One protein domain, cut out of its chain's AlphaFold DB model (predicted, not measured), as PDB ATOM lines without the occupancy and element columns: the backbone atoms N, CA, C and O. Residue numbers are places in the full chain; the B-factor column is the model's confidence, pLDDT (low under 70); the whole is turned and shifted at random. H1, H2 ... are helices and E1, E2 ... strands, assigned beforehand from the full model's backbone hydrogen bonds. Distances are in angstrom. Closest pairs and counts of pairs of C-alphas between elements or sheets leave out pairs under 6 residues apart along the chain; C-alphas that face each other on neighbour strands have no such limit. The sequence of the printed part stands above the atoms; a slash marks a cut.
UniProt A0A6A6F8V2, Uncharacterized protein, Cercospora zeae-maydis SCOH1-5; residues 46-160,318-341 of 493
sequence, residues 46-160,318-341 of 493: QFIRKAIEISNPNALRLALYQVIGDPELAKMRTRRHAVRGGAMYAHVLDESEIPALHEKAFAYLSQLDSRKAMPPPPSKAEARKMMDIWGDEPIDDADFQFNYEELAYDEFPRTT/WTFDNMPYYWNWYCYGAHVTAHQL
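AT A GLANCE: This is residues 46 to 160 and 318 to 341 of the 493 residues of an uncharacterized protein of Cercospora zeae-maydis SCOH1-5 (UniProt A0A6A6F8V2). A hairpin of two strands, E1 and E2, covers one side of a cluster of crossed helices with H2 in its middle; E2 meets that cluster at H2, H5 and H8. H1, H4 and H7 gather toward one end of the cluster and H5 and H6 toward the other, while H8 runs past H2 toward H6, and the long link of residues 110 to 123 loops round the outside from H4 to H5. The printed part has 139 residues, with eight named helices and two named strands in the order H1 H2 H3 E1 E2 H4 H5 H6 H7 H8; the two-stranded sheet is antiparallel, and the class is mostly helix. The whole is compact, with a radius of gyration of the C-alphas of 14.8 A, and its C-alphas span 40 by 40 by 25 A.

IN THESE COORDINATES: Look first for E1, residues 78 to 83, which begins at C-alpha 78 at (159.032, 187.828, 135.319) and is 15.2 A long. After a tight link the backbone returns as E2, residues 88 to 93, 16.4 A long. Before the strands, find C-alpha 46 at (165.090, 213.318, 128.483), where H1, residues 46 to 54, begins; H2 follows at residues 57 to 68, 16.0 A long, and the short H3 at residues 71 to 75. After the strands come H4, residues 98 to 109, 15.8 A, then H5, residues 124 to 135, 16.5 A, and H6, residues 141 to 150, 14.6 A. Beyond the cut, H7 takes residues 318 to 322, and H8, the longest helix, runs 19.7 A through residues 326 to 339, ending at C-alpha 339 at (171.219, 177.968, 124.618).

HOW THE PARTS SIT: Begin at the hairpin of E1 and E2, whose directions stand at 146 degrees; check N 79 and O 92, 2.8 A apart, and N 90 and O 81, 2.9 A apart, both within hydrogen-bond range. From E2, look to H8, where the closest C-alphas, those of Ala 90 and Thr 337, are 5.5 A apart, and to H2, where those of Asn 58 and Leu 93 are 5.2 A apart. H2 is the hub, touching four other helices. With residues 59 to 63 alone it touches H8, closest at the C-alphas of Ala 59 and Trp 329, 4.9 A, at a steep tilt of 46 degrees, opposite ways. It touches H4 at Arg 61 and Leu 101, closest C-alphas 6.6 A apart, at a steep tilt of 43 degrees, the same way. It touches H3 with residues 61 to 65 alone, the closest C-alphas being those of Tyr 65 and Leu 73, 5.7 A. H2 and H5 only just touch, with 3 pairs of C-alphas within 8 A, the closest those of Leu 62 and Trp 134, 7.1 A. Farther out, H1 touches H4, closest at the C-alphas of Ile 52 and His 102, 6.4 A, and H5 touches H6 about perpendicular, at 85 degrees, with Arg 128 and Phe 144 closest, C-alphas 7.0 A apart. H6 touches H8 at Glu 150 and Tyr 332, closest C-alphas 5.8 A apart. H7 and H8 only just touch, with 3 pairs within 8 A and only at the corner, the closest C-alphas being those of Phe 320 and Trp 327, 5.4 A. H1 and H8 are apart. Every O i to N i+4 pair is within hydrogen-bond range in H1, H2, H3, H4, H5, H7 and H8, and 4 of 6 are in H6.

THE WHOLE: The two C-alphas farthest apart are those of Gln 46 and Thr 160, 45.2 A. At Thr 160 you reach the cut: residues 161 to 317 are not printed, and C-alphas 160 and 318 are 32.7 A apart across it. Of the links printed whole, H4 to H5 is long, with 14 residues, and the others are tight. The mean pLDDT of the printed part is 91.3; residues 85 and 114 are under 70.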
ATOM      1  N   GLN A  46     165.907 213.883 129.555       96.12
ATOM      2  CA  GLN A  46     165.090 213.318 128.483       96.12
ATOM      3  C   GLN A  46     165.850 212.205 127.757       96.12
ATOM      4  O   GLN A  46     165.274 211.149 127.481       96.12
ATOM      5  N   PHE A  47     167.142 212.410 127.508       96.31
ATOM      6  CA  PHE A  47     168.037 211.413 126.941       96.31
ATOM      7  C   PHE A  47     168.101 210.162 127.821       96.31
ATOM      8  O   PHE A  47     167.882 209.054 127.331       96.31
ATOM      9  N   ILE A  48     168.332 210.326 129.129       96.50
ATOM     10  CA  ILE A  48     168.418 209.201 130.075       96.50
ATOM     11  C   ILE A  48     167.101 208.422 130.098       96.50
ATOM     12  O   ILE A  48     167.106 207.191 130.039       96.50
ATOM     13  N   ARG A  49     165.956 209.116 130.131       97.75
ATOM     14  CA  ARG A  49     164.639 208.460 130.077       97.75
ATOM     15  C   ARG A  49     164.448 207.681 128.785       97.75
ATOM     16  O   ARG A  49     163.934 206.566 128.840       97.75
ATOM     17  N   LYS A  50     164.893 208.222 127.647       97.38
ATOM     18  CA  LYS A  50     164.816 207.513 126.368       97.38
ATOM     19  C   LYS A  50     165.710 206.274 126.341       97.38
ATOM     20  O   LYS A  50     165.278 205.227 125.868       97.38
ATOM     21  N   ALA A  51     166.914 206.372 126.900       96.88
ATOM     22  CA  ALA A  51     167.838 205.250 127.024       96.88
ATOM     23  C   ALA A  51     167.286 204.125 127.901       96.88
ATOM     24  O   ALA A  51     167.368 202.956 127.525       96.88
ATOM     25  N   ILE A  52     166.646 204.470 129.017       98.06
ATOM     26  CA  ILE A  52     165.930 203.513 129.867       98.06
ATOM     27  C   ILE A  52     164.771 202.865 129.102       98.06
ATOM     28  O   ILE A  52     164.648 201.647 129.121       98.06
ATOM     29  N   GLU A  53     163.958 203.659 128.398       97.56
ATOM     30  CA  GLU A  53     162.764 203.184 127.686       97.56
ATOM     31  C   GLU A  53     163.074 202.095 126.649       97.56
ATOM     32  O   GLU A  53     162.319 201.135 126.526       97.56
ATOM     33  N   ILE A  54     164.174 202.235 125.904       94.88
ATOM     34  CA  ILE A  54     164.542 201.276 124.851       94.88
ATOM     35  C   ILE A  54     165.417 200.118 125.355       94.88
ATOM     36  O   ILE A  54     165.737 199.206 124.590       94.88
ATOM     37  N   SER A  55     165.839 200.159 126.620       96.75
ATOM     38  CA  SER A  55     166.673 199.114 127.212       96.75
ATOM     39  C   SER A  55     165.886 197.819 127.399       96.75
ATOM     40  O   SER A  55     164.669 197.819 127.561       96.75
ATOM     41  N   ASN A  56     166.585 196.682 127.440       96.69
ATOM     42  CA  ASN A  56     165.984 195.420 127.850       96.69
ATOM     43  C   ASN A  56     165.603 195.511 129.343       96.69
ATOM     44  O   ASN A  56     166.508 195.605 130.181       96.69
ATOM     45  N   PRO A  57     164.309 195.435 129.711       97.44
ATOM     46  CA  PRO A  57     163.889 195.692 131.087       97.44
ATOM     47  C   PRO A  57     164.424 194.669 132.090       97.44
ATOM     48  O   PRO A  57     164.771 195.029 133.211       97.44
ATOM     49  N   ASN A  58     164.538 193.391 131.711       97.56
ATOM     50  CA  ASN A  58     165.028 192.366 132.633       97.56
ATOM     51  C   ASN A  58     166.545 192.499 132.868       97.56
ATOM     52  O   ASN A  58     167.010 192.402 134.002       97.56
ATOM     53  N   ALA A  59     167.309 192.820 131.818       97.62
ATOM     54  CA  ALA A  59     168.732 193.133 131.950       97.62
ATOM     55  C   ALA A  59     168.978 194.393 132.780       97.62
ATOM     56  O   ALA A  59     169.824 194.378 133.672       97.62
ATOM     57  N   LEU A  60     168.198 195.453 132.548       98.25
ATOM     58  CA  LEU A  60     168.276 196.677 133.340       98.25
ATOM     59  C   LEU A  60     167.916 196.420 134.809       98.25
ATOM     60  O   LEU A  60     168.615 196.906 135.693       98.25
ATOM     61  N   ARG A  61     166.882 195.610 135.075       98.06
ATOM     62  CA  ARG A  61     166.494 195.184 136.428       98.06
ATOM     63  C   ARG A  61     167.649 194.522 137.166       98.06
ATOM     64  O   ARG A  61     167.936 194.927 138.289       98.06
ATOM     65  N   LEU A  62     168.294 193.517 136.568       97.75
ATOM     66  CA  LEU A  62     169.365 192.776 137.241       97.75
ATOM     67  C   LEU A  62     170.639 193.605 137.385       97.75
ATOM     68  O   LEU A  62     171.240 193.598 138.456       97.75
ATOM     69  N   ALA A  63     171.006 194.375 136.358       97.19
ATOM     70  CA  ALA A  63     172.118 195.313 136.442       97.19
ATOM     71  C   ALA A  63     171.903 196.322 137.577       97.19
ATOM     72  O   ALA A  63     172.795 196.537 138.395       97.19
ATOM     73  N   LEU A  64     170.693 196.883 137.686       96.88
ATOM     74  CA  LEU A  64     170.342 197.822 138.746       96.88
ATOM     75  C   LEU A  64     170.339 197.140 140.120       96.88
ATOM     76  O   LEU A  64     170.973 197.636 141.047       96.88
ATOM     77  N   TYR A  65     169.701 195.973 140.244       97.50
ATOM     78  CA  TYR A  65     169.687 195.190 141.481       97.50
ATOM     79  C   TYR A  65     171.102 194.901 141.982       97.50
ATOM     80  O   TYR A  65     171.385 195.085 143.164       97.50
ATOM     81  N   GLN A  66     172.007 194.532 141.080       95.44
ATOM     82  CA  GLN A  66     173.397 194.244 141.405       95.44
ATOM     83  C   GLN A  66     174.148 195.465 141.955       95.44
ATOM     84  O   GLN A  66     174.983 195.308 142.844       95.44
ATOM     85  N   VAL A  67     173.870 196.675 141.454       93.44
ATOM     86  CA  VAL A  67     174.605 197.884 141.872       93.44
ATOM     87  C   VAL A  67     174.008 198.594 143.086       93.44
ATOM     88  O   VAL A  67     174.771 199.178 143.855       93.44
ATOM     89  N   ILE A  68     172.681 198.570 143.277       93.56
ATOM     90  CA  ILE A  68     172.030 199.247 144.420       93.56
ATOM     91  C   ILE A  68     171.520 198.295 145.508       93.56
ATOM     92  O   ILE A  68     171.214 198.751 146.607       93.56
ATOM     93  N   GLY A  69     171.416 196.993 145.233       93.94
ATOM     94  CA  GLY A  69     170.988 195.980 146.202       93.94
ATOM     95  C   GLY A  69     169.529 196.086 146.655       93.94
ATOM     96  O   GLY A  69     169.178 195.506 147.679       93.94
ATOM     97  N   ASP A  70     168.680 196.828 145.934       96.12
ATOM     98  CA  ASP A  70     167.280 197.065 146.303       96.12
ATOM     99  C   ASP A  70     166.453 195.763 146.225       96.12
ATOM    100  O   ASP A  70     166.215 195.259 145.121       96.12
ATOM    101  N   PRO A  71     165.965 195.217 147.358       96.19
ATOM    102  CA  PRO A  71     165.205 193.969 147.373       96.19
ATOM    103  C   PRO A  71     163.908 194.013 146.561       96.19
ATOM    104  O   PRO A  71     163.412 192.957 146.173       96.19
ATOM    105  N   GLU A  72     163.349 195.195 146.293       97.00
ATOM    106  CA  GLU A  72     162.136 195.314 145.482       97.00
ATOM    107  C   GLU A  72     162.403 194.989 144.010       97.00
ATOM    108  O   GLU A  72     161.533 194.425 143.353       97.00
ATOM    109  N   LEU A  73     163.617 195.238 143.499       97.38
ATOM    110  CA  LEU A  73     163.998 194.833 142.138       97.38
ATOM    111  C   LEU A  73     164.043 193.309 141.997       97.38
ATOM    112  O   LEU A  73     163.590 192.774 140.989       97.38
ATOM    113  N   ALA A  74     164.532 192.601 143.018       96.00
ATOM    114  CA  ALA A  74     164.574 191.139 143.020       96.00
ATOM    115  C   ALA A  74     163.179 190.493 143.078       96.00
ATOM    116  O   ALA A  74     163.011 189.371 142.617       96.00
ATOM    117  N   LYS A  75     162.182 191.196 143.634       95.88
ATOM    118  CA  LYS A  75     160.791 190.721 143.739       95.88
ATOM    119  C   LYS A  75     159.940 191.025 142.504       95.88
ATOM    120  O   LYS A  75     158.830 190.503 142.414       95.88
ATOM    121  N   MET A  76     160.409 191.880 141.590       96.56
ATOM    122  CA  MET A  76     159.657 192.198 140.375       96.56
ATOM    123  C   MET A  76     159.424 190.926 139.564       96.56
ATOM    124  O   MET A  76     160.359 190.173 139.293       96.56
ATOM    125  N   ARG A  77     158.180 190.701 139.158       93.00
ATOM    126  CA  ARG A  77     157.764 189.450 138.525       93.00
ATOM    127  C   ARG A  77     158.293 189.344 137.101       93.00
ATOM    128  O   ARG A  77     158.266 190.315 136.346       93.00
ATOM    129  N   THR A  78     158.722 188.146 136.716       94.69
ATOM    130  CA  THR A  78     159.032 187.828 135.319       94.69
ATOM    131  C   THR A  78     157.997 186.879 134.742       94.69
ATOM    132  O   THR A  78     157.203 186.264 135.452       94.69
ATOM    133  N   ARG A  79     157.994 186.765 133.419       92.50
ATOM    134  CA  ARG A  79     157.194 185.791 132.694       92.50
ATOM    135  C   ARG A  79     158.004 185.193 131.556       92.50
ATOM    136  O   ARG A  79     158.860 185.848 130.962       92.50
ATOM    137  N   ARG A  80     157.701 183.942 131.217       92.38
ATOM    138  CA  ARG A  80     158.252 183.289 130.028       92.38
ATOM    139  C   ARG A  80     157.506 183.787 128.796       92.38
ATOM    140  O   ARG A  80     156.328 183.489 128.614       92.38
ATOM    141  N   HIS A  81     158.189 184.543 127.949       90.25
ATOM    142  CA  HIS A  81     157.678 184.937 126.643       90.25
ATOM    143  C   HIS A  81     158.082 183.897 125.602       90.25
ATOM    144  O   HIS A  81     159.267 183.618 125.439       90.25
ATOM    145  N   ALA A  82     157.105 183.320 124.907       86.94
ATOM    146  CA  ALA A  82     157.335 182.330 123.863       86.94
ATOM    147  C   ALA A  82     158.147 182.919 122.696       86.94
ATOM    148  O   ALA A  82     157.788 183.947 122.132       86.94
ATOM    149  N   VAL A  83     159.208 182.226 122.291       81.88
ATOM    150  CA  VAL A  83     160.058 182.571 121.142       81.88
ATOM    151  C   VAL A  83     160.109 181.373 120.190       81.88
ATOM    152  O   VAL A  83     159.974 180.223 120.613       81.88
ATOM    153  N   ARG A  84     160.273 181.626 118.882       74.75
ATOM    154  CA  ARG A  84     160.254 180.599 117.816       74.75
ATOM    155  C   ARG A  84     159.029 179.675 117.899       74.75
ATOM    156  O   ARG A  84     159.165 178.463 118.039       74.75
ATOM    157  N   GLY A  85     157.828 180.256 117.869       69.19
ATOM    158  CA  GLY A  85     156.582 179.480 117.908       69.19
ATOM    159  C   GLY A  85     156.341 178.732 119.227       69.19
ATOM    160  O   GLY A  85     155.614 177.746 119.243       69.19
ATOM    161  N   GLY A  86     156.973 179.162 120.327       79.19
ATOM    162  CA  GLY A  86     156.812 178.556 121.655       79.19
ATOM    163  C   GLY A  86     157.710 177.354 121.936       79.19
ATOM    164  O   GLY A  86     157.574 176.725 122.982       79.19
ATOM    165  N   ALA A  87     158.647 177.038 121.041       80.31
ATOM    166  CA  ALA A  87     159.652 176.009 121.289       80.31
ATOM    167  C   ALA A  87     160.755 176.457 122.260       80.31
ATOM    168  O   ALA A  87     161.406 175.627 122.899       80.31
ATOM    169  N   MET A  88     160.974 177.765 122.368       87.81
ATOM    170  CA  MET A  88     161.877 178.389 123.332       87.81
ATOM    171  C   MET A  88     161.144 179.509 124.056       87.81
ATOM    172  O   MET A  88     160.046 179.907 123.660       87.81
ATOM    173  N   TYR A  89     161.765 180.044 125.096       90.00
ATOM    174  CA  TYR A  89     161.238 181.203 125.797       90.00
ATOM    175  C   TYR A  89     162.343 182.157 126.239       90.00
ATOM    176  O   TYR A  89     163.459 181.737 126.531       90.00
ATOM    177  N   ALA A  90     162.014 183.442 126.314       90.81
ATOM    178  CA  ALA A  90     162.824 184.448 126.987       90.81
ATOM    179  C   ALA A  90     162.185 184.786 128.340       90.81
ATOM    180  O   ALA A  90     160.960 184.891 128.432       90.81
ATOM    181  N   HIS A  91     162.996 184.990 129.378       93.19
ATOM    182  CA  HIS A  91     162.510 185.559 130.637       93.19
ATOM    183  C   HIS A  91     162.406 187.071 130.478       93.19
ATOM    184  O   HIS A  91     163.420 187.769 130.385       93.19
ATOM    185  N   VAL A  92     161.176 187.569 130.409       94.38
ATOM    186  CA  VAL A  92     160.888 188.996 130.268       94.38
ATOM    187  C   VAL A  92     160.280 189.523 131.557       94.38
ATOM    188  O   VAL A  92     159.547 188.812 132.244       94.38
ATOM    189  N   LEU A  93     160.583 190.775 131.886       96.25
ATOM    190  CA  LEU A  93     159.941 191.457 133.001       96.25
ATOM    191  C   LEU A  93     158.442 191.612 132.717       96.25
ATOM    192  O   LEU A  93     158.057 191.867 131.574       96.25
ATOM    193  N   ASP A  94     157.599 191.453 133.735       95.06
ATOM    194  CA  ASP A  94     156.175 191.745 133.597       95.06
ATOM    195  C   ASP A  94     155.966 193.242 133.312       95.06
ATOM    196  O   ASP A  94     156.573 194.107 133.945       95.06
ATOM    197  N   GLU A  95     155.104 193.549 132.343       95.31
ATOM    198  CA  GLU A  95     154.865 194.918 131.869       95.31
ATOM    199  C   GLU A  95     154.382 195.852 132.989       95.31
ATOM    200  O   GLU A  95     154.679 197.047 132.964       95.31
ATOM    201  N   SER A  96     153.697 195.312 134.005       96.50
ATOM    202  CA  SER A  96     153.237 196.088 135.162       96.50
ATOM    203  C   SER A  96     154.369 196.573 136.079       96.50
ATOM    204  O   SER A  96     154.185 197.554 136.799       96.50
ATOM    205  N   GLU A  97     155.546 195.943 136.027       97.44
ATOM    206  CA  GLU A  97     156.714 196.299 136.845       97.44
ATOM    207  C   GLU A  97     157.595 197.367 136.161       97.44
ATOM    208  O   GLU A  97     158.372 198.065 136.821       97.44
ATOM    209  N   ILE A  98     157.464 197.526 134.835       97.88
ATOM    210  CA  ILE A  98     158.311 198.400 134.006       97.88
ATOM    211  C   ILE A  98     158.307 199.863 134.485       97.88
ATOM    212  O   ILE A  98     159.396 200.424 134.625       97.88
ATOM    213  N   PRO A  99     157.160 200.506 134.800       98.31
ATOM    214  CA  PRO A  99     157.172 201.896 135.261       98.31
ATOM    215  C   PRO A  99     157.978 202.094 136.551       98.31
ATOM    216  O   PRO A  99     158.727 203.061 136.677       98.31
ATOM    217  N   ALA A 100     157.875 201.156 137.499       98.19
ATOM    218  CA  ALA A 100     158.615 201.223 138.757       98.19
ATOM    219  C   ALA A 100     160.120 200.996 138.541       98.19
ATOM    220  O   ALA A 100     160.940 201.674 139.165       98.19
ATOM    221  N   LEU A 101     160.489 200.078 137.638       98.56
ATOM    222  CA  LEU A 101     161.878 199.890 137.218       98.56
ATOM    223  C   LEU A 101     162.440 201.166 136.586       98.56
ATOM    224  O   LEU A 101     163.539 201.578 136.947       98.56
ATOM    225  N   HIS A 102     161.700 201.790 135.668       98.50
ATOM    226  CA  HIS A 102     162.151 202.986 134.960       98.50
ATOM    227  C   HIS A 102     162.442 204.141 135.918       98.50
ATOM    228  O   HIS A 102     163.480 204.785 135.787       98.50
ATOM    229  N   GLU A 103     161.589 204.368 136.918       98.31
ATOM    230  CA  GLU A 103     161.830 205.417 137.915       98.31
ATOM    231  C   GLU A 103     163.046 205.111 138.801       98.31
ATOM    232  O   GLU A 103     163.857 206.001 139.062       98.31
ATOM    233  N   LYS A 104     163.244 203.848 139.207       98.25
ATOM    234  CA  LYS A 104     164.452 203.437 139.949       98.25
ATOM    235  C   LYS A 104     165.720 203.590 139.103       98.25
ATOM    236  O   LYS A 104     166.727 204.096 139.597       98.25
ATOM    237  N   ALA A 105     165.669 203.186 137.835       97.88
ATOM    238  CA  ALA A 105     166.780 203.321 136.900       97.88
ATOM    239  C   ALA A 105     167.105 204.795 136.636       97.88
ATOM    240  O   ALA A 105     168.272 205.170 136.666       97.88
ATOM    241  N   PHE A 106     166.091 205.647 136.459       98.12
ATOM    242  CA  PHE A 106     166.279 207.082 136.260       98.12
ATOM    243  C   PHE A 106     166.890 207.745 137.495       98.12
ATOM    244  O   PHE A 106     167.848 208.504 137.366       98.12
ATOM    245  N   ALA A 107     166.402 207.422 138.697       96.75
ATOM    246  CA  ALA A 107     166.957 207.943 139.946       96.75
ATOM    247  C   ALA A 107     168.449 207.603 140.116       96.75
ATOM    248  O   ALA A 107     169.211 208.428 140.616       96.75
ATOM    249  N   TYR A 108     168.869 206.414 139.674       95.00
ATOM    250  CA  TYR A 108     170.274 206.008 139.674       95.00
ATOM    251  C   TYR A 108     171.081 206.699 138.565       95.00
ATOM    252  O   TYR A 108     172.106 207.320 138.836       95.00
ATOM    253  N   LEU A 109     170.608 206.620 137.318       94.12
ATOM    254  CA  LEU A 109     171.336 207.070 136.131       94.12
ATOM    255  C   LEU A 109     171.457 208.598 136.033       94.12
ATOM    256  O   LEU A 109     172.481 209.090 135.572       94.12
ATOM    257  N   SER A 110     170.469 209.356 136.521       93.75
ATOM    258  CA  SER A 110     170.536 210.831 136.601       93.75
ATOM    259  C   SER A 110     171.595 211.341 137.582       93.75
ATOM    260  O   SER A 110     172.027 212.488 137.491       93.75
ATOM    261  N   GLN A 111     172.036 210.495 138.516       90.06
ATOM    262  CA  GLN A 111     173.067 210.812 139.508       90.06
ATOM    263  C   GLN A 111     174.394 210.106 139.214       90.06
ATOM    264  O   GLN A 111     175.316 210.144 140.035       90.06
ATOM    265  N   LEU A 112     174.493 209.426 138.070       83.44
ATOM    266  CA  LEU A 112     175.660 208.637 137.731       83.44
ATOM    267  C   LEU A 112     176.863 209.553 137.474       83.44
ATOM    268  O   LEU A 112     176.883 210.339 136.529       83.44
ATOM    269  N   ASP A 113     177.905 209.405 138.289       79.19
ATOM    270  CA  ASP A 113     179.222 209.939 137.953       79.19
ATOM    271  C   ASP A 113     179.936 208.928 137.053       79.19
ATOM    272  O   ASP A 113     180.447 207.918 137.539       79.19
ATOM    273  N   SER A 114     179.987 209.197 135.747       68.44
ATOM    274  CA  SER A 114     180.645 208.339 134.748       68.44
ATOM    275  C   SER A 114     182.151 208.160 134.976       68.44
ATOM    276  O   SER A 114     182.773 207.290 134.373       68.44
ATOM    277  N   ARG A 115     182.762 208.950 135.872       70.31
ATOM    278  CA  ARG A 115     184.165 208.784 136.290       70.31
ATOM    279  C   ARG A 115     184.322 207.778 137.427       70.31
ATOM    280  O   ARG A 115     185.450 207.421 137.772       70.31
ATOM    281  N   LYS A 116     183.226 207.358 138.064       72.19
ATOM    282  CA  LYS A 116     183.265 206.393 139.159       72.19
ATOM    283  C   LYS A 116     183.630 205.020 138.601       72.19
ATOM    284  O   LYS A 116     183.044 204.557 137.629       72.19
ATOM    285  N   ALA A 117     184.603 204.370 139.237       74.25
ATOM    286  CA  ALA A 117     185.021 203.031 138.849       74.25
ATOM    287  C   ALA A 117     183.850 202.038 138.939       74.25
ATOM    288  O   ALA A 117     183.017 202.123 139.848       74.25
ATOM    289  N   MET A 118     183.830 201.082 138.009       82.00
ATOM    290  CA  MET A 118     182.877 199.979 138.013       82.00
ATOM    291  C   MET A 118     182.968 199.221 139.350       82.00
ATOM    292  O   MET A 118     184.083 198.928 139.796       82.00
ATOM    293  N   PRO A 119     181.839 198.909 140.016       86.50
ATOM    294  CA  PRO A 119     181.856 198.057 141.203       86.50
ATOM    295  C   PRO A 119     182.515 196.709 140.883       86.50
ATOM    296  O   PRO A 119     182.424 196.282 139.735       86.50
ATOM    297  N   PRO A 120     183.152 196.016 141.843       90.50
ATOM    298  CA  PRO A 120     183.719 194.691 141.592       90.50
ATOM    299  C   PRO A 120     182.625 193.671 141.229       90.50
ATOM    300  O   PRO A 120     181.476 193.841 141.651       90.50
ATOM    301  N   PRO A 121     182.962 192.616 140.465       92.62
ATOM    302  CA  PRO A 121     181.995 191.592 140.098       92.62
ATOM    303  C   PRO A 121     181.517 190.815 141.332       92.62
ATOM    304  O   PRO A 121     182.248 190.705 142.324       92.62
ATOM    305  N   PRO A 122     180.294 190.264 141.288       93.62
ATOM    306  CA  PRO A 122     179.732 189.479 142.376       93.62
ATOM    307  C   PRO A 122     180.509 188.167 142.539       93.62
ATOM    308  O   PRO A 122     181.092 187.638 141.591       93.62
ATOM    309  N   SER A 123     180.460 187.580 143.732       94.56
ATOM    310  CA  SER A 123     180.920 186.203 143.924       94.56
ATOM    311  C   SER A 123     180.073 185.219 143.105       94.56
ATOM    312  O   SER A 123     178.911 185.482 142.791       94.56
ATOM    313  N   LYS A 124     180.602 184.017 142.827       94.06
ATOM    314  CA  LYS A 124     179.839 182.949 142.146       94.06
ATOM    315  C   LYS A 124     178.509 182.630 142.836       94.06
ATOM    316  O   LYS A 124     177.513 182.381 142.166       94.06
ATOM    317  N   ALA A 125     178.481 182.655 144.169       95.50
ATOM    318  CA  ALA A 125     177.266 182.390 144.935       95.50
ATOM    319  C   ALA A 125     176.219 183.505 144.770       95.50
ATOM    320  O   ALA A 125     175.028 183.218 144.685       95.50
ATOM    321  N   GLU A 126     176.649 184.766 144.710       95.38
ATOM    322  CA  GLU A 126     175.764 185.908 144.445       95.38
ATOM    323  C   GLU A 126     175.280 185.912 142.996       95.38
ATOM    324  O   GLU A 126     174.089 186.081 142.757       95.38
ATOM    325  N   ALA A 127     176.170 185.642 142.037       96.06
ATOM    326  CA  ALA A 127     175.807 185.507 140.633       96.06
ATOM    327  C   ALA A 127     174.756 184.411 140.426       96.06
ATOM    328  O   ALA A 127     173.771 184.655 139.739       96.06
ATOM    329  N   ARG A 128     174.909 183.245 141.074       97.00
ATOM    330  CA  ARG A 128     173.903 182.174 141.014       97.00
ATOM    331  C   ARG A 128     172.538 182.648 141.503       97.00
ATOM    332  O   ARG A 128     171.559 182.482 140.793       97.00
ATOM    333  N   LYS A 129     172.482 183.311 142.662       96.38
ATOM    334  CA  LYS A 129     171.223 183.871 143.185       96.38
ATOM    335  C   LYS A 129     170.596 184.874 142.219       96.38
ATOM    336  O   LYS A 129     169.383 184.904 142.071       96.38
ATOM    337  N   MET A 130     171.407 185.702 141.562       96.94
ATOM    338  CA  MET A 130     170.905 186.648 140.564       96.94
ATOM    339  C   MET A 130     170.406 185.956 139.292       96.94
ATOM    340  O   MET A 130     169.442 186.427 138.701       96.94
ATOM    341  N   MET A 131     170.997 184.829 138.894       96.19
ATOM    342  CA  MET A 131     170.454 183.993 137.817       96.19
ATOM    343  C   MET A 131     169.122 183.351 138.214       96.19
ATOM    344  O   MET A 131     168.201 183.334 137.402       96.19
ATOM    345  N   ASP A 132     168.985 182.912 139.469       95.25
ATOM    346  CA  ASP A 132     167.701 182.421 139.977       95.25
ATOM    347  C   ASP A 132     166.633 183.533 139.904       95.25
ATOM    348  O   ASP A 132     165.521 183.311 139.435       95.25
ATOM    349  N   ILE A 133     166.995 184.769 140.281       95.75
ATOM    350  CA  ILE A 133     166.129 185.963 140.170       95.75
ATOM    351  C   ILE A 133     165.817 186.314 138.706       95.75
ATOM    352  O   ILE A 133     164.715 186.774 138.391       95.75
ATOM    353  N   TRP A 134     166.775 186.129 137.792       95.31
ATOM    354  CA  TRP A 134     166.566 186.342 136.360       95.31
ATOM    355  C   TRP A 134     165.465 185.431 135.820       95.31
ATOM    356  O   TRP A 134     164.578 185.908 135.106       95.31
ATOM    357  N   GLY A 135     165.561 184.139 136.152       88.75
ATOM    358  CA  GLY A 135     164.662 183.090 135.684       88.75
ATOM    359  C   GLY A 135     163.342 182.988 136.451       88.75
ATOM    360  O   GLY A 135     162.380 182.441 135.914       88.75
ATOM    361  N   ASP A 136     163.297 183.536 137.670       88.25
ATOM    362  CA  ASP A 136     162.281 183.259 138.698       88.25
ATOM    363  C   ASP A 136     162.192 181.761 139.058       88.25
ATOM    364  O   ASP A 136     161.145 181.225 139.418       88.25
ATOM    365  N   GLU A 137     163.319 181.055 138.930       89.00
ATOM    366  CA  GLU A 137     163.461 179.634 139.234       89.00
ATOM    367  C   GLU A 137     164.934 179.277 139.489       89.00
ATOM    368  O   GLU A 137     165.816 179.918 138.918       89.00
ATOM    369  N   PRO A 138     165.234 178.258 140.318       92.50
ATOM    370  CA  PRO A 138     166.610 177.844 140.559       92.50
ATOM    371  C   PRO A 138     167.297 177.321 139.294       92.50
ATOM    372  O   PRO A 138     166.782 176.411 138.642       92.50
ATOM    373  N   ILE A 139     168.495 177.826 139.002       93.25
ATOM    374  CA  ILE A 139     169.346 177.295 137.934       93.25
ATOM    375  C   ILE A 139     170.041 176.001 138.382       93.25
ATOM    376  O   ILE A 139     170.600 175.916 139.488       93.25
ATOM    377  N   ASP A 140     170.039 174.985 137.517       92.06
ATOM    378  CA  ASP A 140     170.781 173.753 137.774       92.06
ATOM    379  C   ASP A 140     172.304 173.958 137.683       92.06
ATOM    380  O   ASP A 140     172.806 174.977 137.205       92.06
ATOM    381  N   ASP A 141     173.063 172.996 138.210       91.81
ATOM    382  CA  ASP A 141     174.515 173.132 138.308       91.81
ATOM    383  C   ASP A 141     175.211 173.107 136.938       91.81
ATOM    384  O   ASP A 141     176.240 173.763 136.778       91.81
ATOM    385  N   ALA A 142     174.680 172.370 135.959       86.38
ATOM    386  CA  ALA A 142     175.293 172.246 134.640       86.38
ATOM    387  C   ALA A 142     175.132 173.550 133.849       86.38
ATOM    388  O   ALA A 142     176.121 174.101 133.355       86.38
ATOM    389  N   ASP A 143     173.912 174.082 133.823       88.44
ATOM    390  CA  ASP A 143     173.590 175.360 133.203       88.44
ATOM    391  C   ASP A 143     174.306 176.508 133.918       88.44
ATOM    392  O   ASP A 143     174.807 177.423 133.265       88.44
ATOM    393  N   PHE A 144     174.452 176.451 135.247       92.81
ATOM    394  CA  PHE A 144     175.206 177.463 135.985       92.81
ATOM    395  C   PHE A 144     176.679 177.532 135.569       92.81
ATOM    396  O   PHE A 144     177.196 178.633 135.368       92.81
ATOM    397  N   GLN A 145     177.369 176.389 135.432       86.12
ATOM    398  CA  GLN A 145     178.789 176.386 135.049       86.12
ATOM    399  C   GLN A 145     179.014 177.097 133.713       86.12
ATOM    400  O   GLN A 145     179.958 177.873 133.584       86.12
ATOM    401  N   PHE A 146     178.136 176.852 132.741       84.06
ATOM    402  CA  PHE A 146     178.250 177.446 131.418       84.06
ATOM    403  C   PHE A 146     177.793 178.907 131.402       84.06
ATOM    404  O   PHE A 146     178.541 179.791 130.983       84.06
ATOM    405  N   ASN A 147     176.604 179.184 131.936       89.81
ATOM    406  CA  ASN A 147     175.995 180.509 131.873       89.81
ATOM    407  C   ASN A 147     176.739 181.547 132.734       89.81
ATOM    408  O   ASN A 147     176.652 182.744 132.463       89.81
ATOM    409  N   TYR A 148     177.498 181.120 133.753       91.75
ATOM    410  CA  TYR A 148     178.359 182.024 134.524       91.75
ATOM    411  C   TYR A 148     179.496 182.604 133.682       91.75
ATOM    412  O   TYR A 148     179.804 183.786 133.811       91.75
ATOM    413  N   GLU A 149     180.099 181.812 132.795       87.69
ATOM    414  CA  GLU A 149     181.148 182.308 131.897       87.69
ATOM    415  C   GLU A 149     180.591 183.329 130.889       87.69
ATOM    416  O   GLU A 149     181.293 184.257 130.496       87.69
ATOM    417  N   GLU A 150     179.316 183.197 130.515       87.44
ATOM    418  CA  GLU A 150     178.625 184.070 129.554       87.44
ATOM    419  C   GLU A 150     178.223 185.428 130.142       87.44
ATOM    420  O   GLU A 150     177.989 186.375 129.392       87.44
ATOM    421  N   LEU A 151     178.218 185.564 131.474       90.19
ATOM    422  CA  LEU A 151     178.179 186.879 132.115       90.19
ATOM    423  C   LEU A 151     179.454 187.680 131.843       90.19
ATOM    424  O   LEU A 151     179.423 188.889 132.029       90.19
ATOM    425  N   ALA A 152     180.558 187.054 131.415       87.06
ATOM    426  CA  ALA A 152     181.794 187.734 131.016       87.06
ATOM    427  C   ALA A 152     182.314 188.751 132.057       87.06
ATOM    428  O   ALA A 152     182.740 189.852 131.713       87.06
ATOM    429  N   TYR A 153     182.237 188.408 133.351       89.19
ATOM    430  CA  TYR A 153     182.817 189.236 134.419       89.19
ATOM    431  C   TYR A 153     184.342 189.284 134.352       89.19
ATOM    432  O   TYR A 153     184.945 190.313 134.646       89.19
ATOM    433  N   ASP A 154     184.948 188.175 133.940       82.94
ATOM    434  CA  ASP A 154     186.348 188.118 133.562       82.94
ATOM    435  C   ASP A 154     186.455 188.399 132.061       82.94
ATOM    436  O   ASP A 154     185.677 187.862 131.278       82.94
ATOM    437  N   GLU A 155     187.443 189.195 131.645       74.12
ATOM    438  CA  GLU A 155     187.676 189.513 130.225       74.12
ATOM    439  C   GLU A 155     187.929 188.245 129.384       74.12
ATOM    440  O   GLU A 155     187.513 188.147 128.230       74.12
ATOM    441  N   PHE A 156     188.565 187.232 129.986       77.69
ATOM    442  CA  PHE A 156     188.845 185.943 129.354       77.69
ATOM    443  C   PHE A 156     188.462 184.773 130.272       77.69
ATOM    444  O   PHE A 156     189.345 184.083 130.792       77.69
ATOM    445  N   PRO A 157     187.160 184.476 130.443       73.94
ATOM    446  CA  PRO A 157     186.703 183.465 131.402       73.94
ATOM    447  C   PRO A 157     187.189 182.053 131.032       73.94
ATOM    448  O   PRO A 157     187.291 181.169 131.877       73.94
ATOM    449  N   ARG A 158     187.548 181.850 129.758       76.25
ATOM    450  CA  ARG A 158     188.039 180.585 129.194       76.25
ATOM    451  C   ARG A 158     189.538 180.599 128.881       76.25
ATOM    452  O   ARG A 158     189.989 179.774 128.085       76.25
ATOM    453  N   THR A 159     190.312 181.523 129.460       79.94
ATOM    454  CA  THR A 159     191.766 181.547 129.246       79.94
ATOM    455  C   THR A 159     192.454 180.383 129.947       79.94
ATOM    456  O   THR A 159     192.163 180.056 131.096       79.94
ATOM    457  N   THR A 160     193.437 179.798 129.274       80.88
ATOM    458  CA  THR A 160     194.418 178.935 129.931       80.88
ATOM    459  C   THR A 160     195.363 179.794 130.780       80.88
ATOM    460  O   THR A 160     195.679 180.929 130.412       80.88
ATOM    461  N   TRP A 318     175.014 204.397 124.891       92.31
ATOM    462  CA  TRP A 318     175.171 205.063 126.178       92.31
ATOM    463  C   TRP A 318     174.802 204.151 127.354       92.31
ATOM    464  O   TRP A 318     175.571 204.083 128.309       92.31
ATOM    465  N   THR A 319     173.695 203.400 127.291       93.44
ATOM    466  CA  THR A 319     173.333 202.454 128.361       93.44
ATOM    467  C   THR A 319     174.388 201.360 128.520       93.44
ATOM    468  O   THR A 319     174.747 201.044 129.652       93.44
ATOM    469  N   PHE A 320     174.917 200.801 127.424       91.75
ATOM    470  CA  PHE A 320     175.997 199.807 127.492       91.75
ATOM    471  C   PHE A 320     177.269 200.361 128.137       91.75
ATOM    472  O   PHE A 320     177.887 199.661 128.939       91.75
ATOM    473  N   ASP A 321     177.622 201.609 127.832       89.12
ATOM    474  CA  ASP A 321     178.840 202.245 128.336       89.12
ATOM    475  C   ASP A 321     178.701 202.751 129.784       89.12
ATOM    476  O   ASP A 321     179.697 202.842 130.502       89.12
ATOM    477  N   ASN A 322     177.486 203.103 130.224       91.00
ATOM    478  CA  ASN A 322     177.274 203.843 131.476       91.00
ATOM    479  C   ASN A 322     176.524 203.058 132.556       91.00
ATOM    480  O   ASN A 322     176.781 203.292 133.734       91.00
ATOM    481  N   MET A 323     175.617 202.136 132.217       94.12
ATOM    482  CA  MET A 323     174.922 201.332 133.227       94.12
ATOM    483  C   MET A 323     175.792 200.127 133.614       94.12
ATOM    484  O   MET A 323     175.913 199.190 132.815       94.12
ATOM    485  N   PRO A 324     176.386 200.083 134.827       93.38
ATOM    486  CA  PRO A 324     177.300 199.002 135.171       93.38
ATOM    487  C   PRO A 324     176.585 197.653 135.110       93.38
ATOM    488  O   PRO A 324     175.450 197.522 135.567       93.38
ATOM    489  N   TYR A 325     177.261 196.654 134.546       94.62
ATOM    490  CA  TYR A 325     176.757 195.290 134.354       94.62
ATOM    491  C   TYR A 325     175.564 195.117 133.406       94.62
ATOM    492  O   TYR A 325     175.131 193.984 133.189       94.62
ATOM    493  N   TYR A 326     175.051 196.181 132.778       95.75
ATOM    494  CA  TYR A 326     173.955 196.047 131.815       95.75
ATOM    495  C   TYR A 326     174.349 195.199 130.602       95.75
ATOM    496  O   TYR A 326     173.600 194.300 130.226       95.75
ATOM    497  N   TRP A 327     175.545 195.416 130.042       93.38
ATOM    498  CA  TRP A 327     176.091 194.580 128.966       93.38
ATOM    499  C   TRP A 327     176.134 193.094 129.352       93.38
ATOM    500  O   TRP A 327     175.649 192.251 128.602       93.38
ATOM    501  N   ASN A 328     176.632 192.776 130.551       94.50
ATOM    502  CA  ASN A 328     176.756 191.406 131.058       94.50
ATOM    503  C   ASN A 328     175.390 190.703 131.112       94.50
ATOM    504  O   ASN A 328     175.234 189.598 130.591       94.50
ATOM    505  N   TRP A 329     174.377 191.364 131.678       96.44
ATOM    506  CA  TRP A 329     173.022 190.814 131.773       96.44
ATOM    507  C   TRP A 329     172.278 190.789 130.435       96.44
ATOM    508  O   TRP A 329     171.485 189.880 130.188       96.44
ATOM    509  N   TYR A 330     172.551 191.743 129.544       94.62
ATOM    510  CA  TYR A 330     172.022 191.737 128.183       94.62
ATOM    511  C   TYR A 330     172.556 190.534 127.390       94.62
ATOM    512  O   TYR A 330     171.773 189.782 126.800       94.62
ATOM    513  N   CYS A 331     173.874 190.306 127.429       90.81
ATOM    514  CA  CYS A 331     174.524 189.145 126.822       90.81
ATOM    515  C   CYS A 331     174.019 187.836 127.424       90.81
ATOM    516  O   CYS A 331     173.628 186.944 126.673       90.81
ATOM    517  N   TYR A 332     173.942 187.749 128.754       93.62
ATOM    518  CA  TYR A 332     173.379 186.597 129.453       93.62
ATOM    519  C   TYR A 332     171.953 186.294 128.981       93.62
ATOM    520  O   TYR A 332     171.660 185.163 128.604       93.62
ATOM    521  N   GLY A 333     171.075 187.299 128.912       91.62
ATOM    522  CA  GLY A 333     169.690 187.120 128.475       91.62
ATOM    523  C   GLY A 333     169.555 186.610 127.039       91.62
ATOM    524  O   GLY A 333     168.753 185.708 126.761       91.62
ATOM    525  N   ALA A 334     170.366 187.151 126.126       88.50
ATOM    526  CA  ALA A 334     170.449 186.661 124.753       88.50
ATOM    527  C   ALA A 334     170.974 185.215 124.709       88.50
ATOM    528  O   ALA A 334     170.426 184.376 123.989       88.50
ATOM    529  N   HIS A 335     171.992 184.921 125.518       89.25
ATOM    530  CA  HIS A 335     172.634 183.619 125.591       89.25
ATOM    531  C   HIS A 335     171.689 182.535 126.117       89.25
ATOM    532  O   HIS A 335     171.463 181.554 125.415       89.25
ATOM    533  N   VAL A 336     171.082 182.703 127.297       90.19
ATOM    534  CA  VAL A 336     170.217 181.670 127.905       90.19
ATOM    535  C   VAL A 336     169.001 181.340 127.039       90.19
ATOM    536  O   VAL A 336     168.530 180.203 127.002       90.19
ATOM    537  N   THR A 337     168.517 182.321 126.273       89.00
ATOM    538  CA  THR A 337     167.455 182.102 125.284       89.00
ATOM    539  C   THR A 337     167.966 181.265 124.108       89.00
ATOM    540  O   THR A 337     167.290 180.337 123.667       89.00
ATOM    541  N   ALA A 338     169.160 181.565 123.590       85.88
ATOM    542  CA  ALA A 338     169.754 180.840 122.469       85.88
ATOM    543  C   ALA A 338     170.242 179.431 122.853       85.88
ATOM    544  O   ALA A 338     170.117 178.515 122.043       85.88
ATOM    545  N   HIS A 339     170.740 179.243 124.077       86.00
ATOM    546  CA  HIS A 339     171.219 177.968 124.618       86.00
ATOM    547  C   HIS A 339     170.138 176.886 124.556       86.00
ATOM    548  O   HIS A 339     170.425 175.735 124.242       86.00
ATOM    549  N   GLN A 340     168.863 177.270 124.702       87.38
ATOM    550  CA  GLN A 340     167.728 176.354 124.577       87.38
ATOM    551  C   GLN A 340     167.648 175.615 123.234       87.38
ATOM    552  O   GLN A 340     167.014 174.562 123.174       87.38
ATOM    553  N   LEU A 341     168.285 176.135 122.172       85.12
ATOM    554  CA  LEU A 341     168.371 175.458 120.875       85.12
ATOM    555  C   LEU A 341     168.999 174.067 120.990       85.12
ATOM    556  O   LEU A 341     168.619 173.188 120.221       85.12
TER     557      LEU A 341